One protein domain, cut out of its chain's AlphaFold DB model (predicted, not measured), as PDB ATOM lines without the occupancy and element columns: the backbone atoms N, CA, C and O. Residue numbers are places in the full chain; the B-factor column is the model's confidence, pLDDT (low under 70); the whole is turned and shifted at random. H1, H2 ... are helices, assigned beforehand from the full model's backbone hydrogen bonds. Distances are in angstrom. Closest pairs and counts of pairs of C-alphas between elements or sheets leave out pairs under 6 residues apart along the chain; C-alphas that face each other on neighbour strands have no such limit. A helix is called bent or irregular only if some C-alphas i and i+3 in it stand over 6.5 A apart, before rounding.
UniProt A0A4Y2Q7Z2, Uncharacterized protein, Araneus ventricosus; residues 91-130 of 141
ATOM      1  N   SER A  91     -30.017 -44.309  54.638       52.44
ATOM      2  CA  SER A  91     -30.697 -44.163  53.357       52.44
ATOM      3  C   SER A  91     -30.074 -45.095  52.312       52.44
ATOM      4  O   SER A  91     -30.678 -45.375  51.282       52.44
ATOM      5  N   TYR A  92     -28.919 -45.679  52.630       56.12
ATOM      6  CA  TYR A  92     -28.287 -46.775  51.914       56.12
ATOM      7  C   TYR A  92     -28.727 -48.138  52.465       56.12
ATOM      8  O   TYR A  92     -27.940 -48.932  52.979       56.12
ATOM      9  N   THR A  93     -30.018 -48.454  52.359       64.31
ATOM     10  CA  THR A  93     -30.389 -49.874  52.417       64.31
ATOM     11  C   THR A  93     -29.994 -50.517  51.088       64.31
ATOM     12  O   THR A  93     -30.224 -49.940  50.026       64.31
ATOM     13  N   LYS A  94     -29.471 -51.753  51.110       72.06
ATOM     14  CA  LYS A  94     -29.205 -52.536  49.882       72.06
ATOM     15  C   LYS A  94     -30.419 -52.596  48.940       72.06
ATOM     16  O   LYS A  94     -30.281 -52.865  47.755       72.06
ATOM     17  N   ALA A  95     -31.632 -52.397  49.461       62.81
ATOM     18  CA  ALA A  95     -32.841 -52.297  48.654       62.81
ATOM     19  C   ALA A  95     -32.865 -51.030  47.784       62.81
ATOM     20  O   ALA A  95     -33.160 -51.141  46.597       62.81
ATOM     21  N   VAL A  96     -32.505 -49.868  48.335       75.88
ATOM     22  CA  VAL A  96     -32.427 -48.599  47.593       75.88
ATOM     23  C   VAL A  96     -31.357 -48.679  46.506       75.88
ATOM     24  O   VAL A  96     -31.653 -48.375  45.354       75.88
ATOM     25  N   GLU A  97     -30.167 -49.202  46.816       76.25
ATOM     26  CA  GLU A  97     -29.113 -49.435  45.813       76.25
ATOM     27  C   GLU A  97     -29.604 -50.321  44.658       76.25
ATOM     28  O   GLU A  97     -29.401 -50.005  43.484       76.25
ATOM     29  N   ARG A  98     -30.290 -51.430  44.978       79.69
ATOM     30  CA  ARG A  98     -30.845 -52.345  43.971       79.69
ATOM     31  C   ARG A  98     -31.915 -51.677  43.112       79.69
ATOM     32  O   ARG A  98     -31.935 -51.910  41.907       79.69
ATOM     33  N   ILE A  99     -32.783 -50.852  43.703       81.88
ATOM     34  CA  ILE A  99     -33.828 -50.123  42.970       81.88
ATOM     35  C   ILE A  99     -33.194 -49.089  42.041       81.88
ATOM     36  O   ILE A  99     -33.508 -49.079  40.853       81.88
ATOM     37  N   VAL A 100     -32.265 -48.271  42.540       81.12
ATOM     38  CA  VAL A 100     -31.562 -47.263  41.731       81.12
ATOM     39  C   VAL A 100     -30.813 -47.929  40.575       81.12
ATOM     40  O   VAL A 100     -30.901 -47.465  39.436       81.12
ATOM     41  N   LYS A 101     -30.148 -49.063  40.822       89.75
ATOM     42  CA  LYS A 101     -29.487 -49.852  39.776       89.75
ATOM     43  C   LYS A 101     -30.476 -50.353  38.722       89.75
ATOM     44  O   LYS A 101     -30.244 -50.149  37.533       89.75
ATOM     45  N   LEU A 102     -31.597 -50.941  39.140       86.19
ATOM     46  CA  LEU A 102     -32.616 -51.460  38.227       86.19
ATOM     47  C   LEU A 102     -33.252 -50.346  37.383       86.19
ATOM     48  O   LEU A 102     -33.395 -50.500  36.170       86.19
ATOM     49  N   VAL A 103     -33.572 -49.203  37.996       86.81
ATOM     50  CA  VAL A 103     -34.091 -48.016  37.297       86.81
ATOM     51  C   VAL A 103     -33.070 -47.500  36.282       86.81
ATOM     52  O   VAL A 103     -33.434 -47.179  35.148       86.81
ATOM     53  N   THR A 104     -31.789 -47.477  36.645       92.06
ATOM     54  CA  THR A 104     -30.703 -47.019  35.768       92.06
ATOM     55  C   THR A 104     -30.496 -47.959  34.577       92.06
ATOM     56  O   THR A 104     -30.397 -47.501  33.436       92.06
ATOM     57  N   GLU A 105     -30.473 -49.272  34.802       87.88
ATOM     58  CA  GLU A 105     -30.350 -50.280  33.740       87.88
ATOM     59  C   GLU A 105     -31.559 -50.263  32.794       87.88
ATOM     60  O   GLU A 105     -31.392 -50.308  31.571       87.88
ATOM     61  N   ALA A 106     -32.775 -50.146  33.338       84.75
ATOM     62  CA  ALA A 106     -33.999 -50.033  32.550       84.75
ATOM     63  C   ALA A 106     -34.019 -48.747  31.710       84.75
ATOM     64  O   ALA A 106     -34.390 -48.784  30.535       84.75
ATOM     65  N   SER A 107     -33.581 -47.628  32.289       82.75
ATOM     66  CA  SER A 107     -33.512 -46.340  31.595       82.75
ATOM     67  C   SER A 107     -32.484 -46.373  30.470       82.75
ATOM     68  O   SER A 107     -32.800 -45.971  29.353       82.75
ATOM     69  N   ARG A 108     -31.294 -46.941  30.719       87.12
ATOM     70  CA  ARG A 108     -30.220 -47.091  29.721       87.12
ATOM     71  C   ARG A 108     -30.695 -47.827  28.468       87.12
ATOM     72  O   ARG A 108     -30.379 -47.402  27.362       87.12
ATOM     73  N   LYS A 109     -31.506 -48.877  28.628       82.38
ATOM     74  CA  LYS A 109     -32.096 -49.638  27.511       82.38
ATOM     75  C   LYS A 109     -33.080 -48.826  26.659       82.38
ATOM     76  O   LYS A 109     -33.399 -49.245  25.554       82.38
ATOM     77  N   ARG A 110     -33.566 -47.682  27.153       81.12
ATOM     78  CA  ARG A 110     -34.496 -46.775  26.454       81.12
ATOM     79  C   ARG A 110     -33.834 -45.476  25.981       81.12
ATOM     80  O   ARG A 110     -34.519 -44.588  25.471       81.12
ATOM     81  N   VAL A 111     -32.521 -45.328  26.160       82.62
ATOM     82  CA  VAL A 111     -31.773 -44.184  25.626       82.62
ATOM     83  C   VAL A 111     -31.503 -44.421  24.137       82.62
ATOM     84  O   VAL A 111     -31.086 -45.508  23.743       82.62
ATOM     85  N   GLY A 112     -31.750 -43.401  23.312       87.00
ATOM     86  CA  GLY A 112     -31.559 -43.438  21.858       87.00
ATOM     87  C   GLY A 112     -32.878 -43.518  21.068       87.00
ATOM     88  O   GLY A 112     -33.786 -44.238  21.488       87.00
ATOM     89  N   PRO A 113     -33.010 -42.813  19.926       81.44
ATOM     90  CA  PRO A 113     -34.252 -42.773  19.140       81.44
ATOM     91  C   PRO A 113     -34.762 -44.161  18.722       81.44
ATOM     92  O   PRO A 113     -35.923 -44.492  18.932       81.44
ATOM     93  N   GLN A 114     -33.866 -45.024  18.237       81.81
ATOM     94  CA  GLN A 114     -34.201 -46.370  17.750       81.81
ATOM     95  C   GLN A 114     -34.713 -47.295  18.868       81.81
ATOM     96  O   GLN A 114     -35.669 -48.045  18.674       81.81
ATOM     97  N   ASN A 115     -34.108 -47.211  20.056       85.88
ATOM     98  CA  ASN A 115     -34.497 -48.008  21.222       85.88
ATOM     99  C   ASN A 115     -35.859 -47.576  21.780       85.88
ATOM    100  O   ASN A 115     -36.640 -48.413  22.237       85.88
ATOM    101  N   ARG A 116     -36.166 -46.273  21.717       85.56
ATOM    102  CA  ARG A 116     -37.478 -45.730  22.097       85.56
ATOM    103  C   ARG A 116     -38.562 -46.212  21.147       85.56
ATOM    104  O   ARG A 116     -39.557 -46.758  21.612       85.56
ATOM    105  N   ASP A 117     -38.330 -46.093  19.844       88.62
ATOM    106  CA  ASP A 117     -39.278 -46.554  18.830       88.62
ATOM    107  C   ASP A 117     -39.521 -48.061  18.923       88.62
ATOM    108  O   ASP A 117     -40.666 -48.510  18.873       88.62
ATOM    109  N   GLY A 118     -38.461 -48.851  19.123       90.94
ATOM    110  CA  GLY A 118     -38.574 -50.291  19.358       90.94
ATOM    111  C   GLY A 118     -39.429 -50.611  20.585       90.94
ATOM    112  O   GLY A 118     -40.327 -51.449  20.509       90.94
ATOM    113  N   PHE A 119     -39.210 -49.899  21.692       87.81
ATOM    114  CA  PHE A 119     -39.991 -50.062  22.918       87.81
ATOM    115  C   PHE A 119     -41.467 -49.667  22.737       87.81
ATOM    116  O   PHE A 119     -42.357 -50.379  23.209       87.81
ATOM    117  N   ILE A 120     -41.742 -48.566  22.033       89.00
ATOM    118  CA  ILE A 120     -43.107 -48.092  21.758       89.00
ATOM    119  C   ILE A 120     -43.843 -49.085  20.856       89.00
ATOM    120  O   ILE A 120     -44.952 -49.495  21.195       89.00
ATOM    121  N   ARG A 121     -43.218 -49.535  19.757       92.88
ATOM    122  CA  ARG A 121     -43.812 -50.533  18.852       92.88
ATOM    123  C   ARG A 121     -44.090 -51.849  19.569       92.88
ATOM    124  O   ARG A 121     -45.202 -52.353  19.480       92.88
ATOM    125  N   ALA A 122     -43.134 -52.364  20.343       90.31
ATOM    126  CA  ALA A 122     -43.326 -53.594  21.112       90.31
ATOM    127  C   ALA A 122     -44.462 -53.471  22.146       90.31
ATOM    128  O   ALA A 122     -45.241 -54.404  22.327       90.31
ATOM    129  N   THR A 123     -44.589 -52.309  22.796       91.75
ATOM    130  CA  THR A 123     -45.684 -52.028  23.739       91.75
ATOM    131  C   THR A 123     -47.033 -51.929  23.029       91.75
ATOM    132  O   THR A 123     -48.047 -52.381  23.557       91.75
ATOM    133  N   LEU A 124     -47.072 -51.334  21.837       90.88
ATOM    134  CA  LEU A 124     -48.294 -51.233  21.048       90.88
ATOM    135  C   LEU A 124     -48.749 -52.612  20.553       90.88
ATOM    136  O   LEU A 124     -49.926 -52.938  20.676       90.88
ATOM    137  N   GLU A 125     -47.826 -53.436  20.059       90.56
ATOM    138  CA  GLU A 125     -48.131 -54.801  19.616       90.56
ATOM    139  C   GLU A 125     -48.575 -55.700  20.777       90.56
ATOM    140  O   GLU A 125     -49.562 -56.422  20.649       90.56
ATOM    141  N   SER A 126     -47.943 -55.601  21.953       89.81
ATOM    142  CA  SER A 126     -48.401 -56.361  23.126       89.81
ATOM    143  C   SER A 126     -49.799 -55.936  23.586       89.81
ATOM    144  O   SER A 126     -50.598 -56.779  23.988       89.81
ATOM    145  N   ARG A 127     -50.135 -54.642  23.476       87.44
ATOM    146  CA  ARG A 127     -51.483 -54.127  23.763       87.44
ATOM    147  C   ARG A 127     -52.527 -54.594  22.761       87.44
ATOM    148  O   ARG A 127     -53.650 -54.845  23.176       87.44
ATOM    149  N   LYS A 128     -52.172 -54.747  21.483       88.25
ATOM    150  CA  LYS A 128     -53.069 -55.344  20.480       88.25
ATOM    151  C   LYS A 128     -53.359 -56.816  20.771       88.25
ATOM    152  O   LYS A 128     -54.460 -57.276  20.501       88.25
ATOM    153  N   GLN A 129     -52.379 -57.545  21.309       83.44
ATOM    154  CA  GLN A 129     -52.563 -58.943  21.706       83.44
ATOM    155  C   GLN A 129     -53.330 -59.105  23.024       83.44
ATOM    156  O   GLN A 129     -53.839 -60.190  23.302       83.44
ATOM    157  N   MET A 130     -53.428 -58.054  23.840       82.62
ATOM    158  CA  MET A 130     -54.272 -58.085  25.028       82.62
ATOM    159  C   MET A 130     -55.746 -58.008  24.636       82.62
ATOM    160  O   MET A 130     -56.159 -57.173  23.837       82.62
TER     161      MET A 130
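AT A GLANCE: This is residues 91 to 130 of the 141 residues of an uncharacterized protein of Araneus ventricosus (UniProt A0A4Y2Q7Z2). Two helices make an open, flat L, H1 as one arm and H2 as the other, with the short stretch of residues 109 to 112 at the corner and no contact between the arms. The printed part has 40 residues, with two named helices, H1 then H2, and no named strand; the class is all helix. It is extended, with a radius of gyration of the C-alphas of 14.2 A and spans of 41 by 25 by 9 A.

IN THESE COORDINATES: Begin at C-alpha 91, at (-30.697, -44.163, 53.357). Find C-alpha 94 at (-29.205, -52.536, 49.882); from there H1, residues 94 to 108, runs 20.9 A from first to last C-alpha, mainly toward lower z. After residues 109 to 112, find C-alpha 113 at (-34.252, -42.773, 19.140), where H2, residues 113 to 129, begins. H2 runs 24.6 A toward lower x and lower y, to C-alpha 129 at (-52.563, -58.943, 21.706).

HOW THE PARTS SIT: Look between Arg 108 and Pro 113 for the tight link of 4 residues that joins H1 to H2. The two helices are apart: no C-alpha of the one is within 8 A of the other. Residues 91 to 108, of which 94 to 108 belong to H1, stand free, and so do residues 121 to 130, of which 121 to 129 belong to H2. In H1 and H2 every O i to N i+4 pair is within hydrogen-bond range, and neither helix is bent.

THE WHOLE: Look to Ser 91 and Lys 128 for the two C-alphas farthest apart, 41.3 A. The printed part has no cut, and no link is long. The mean pLDDT of the printed part of this model is 82.8; look at residues 91 to 93 and residue 95 for values under 70.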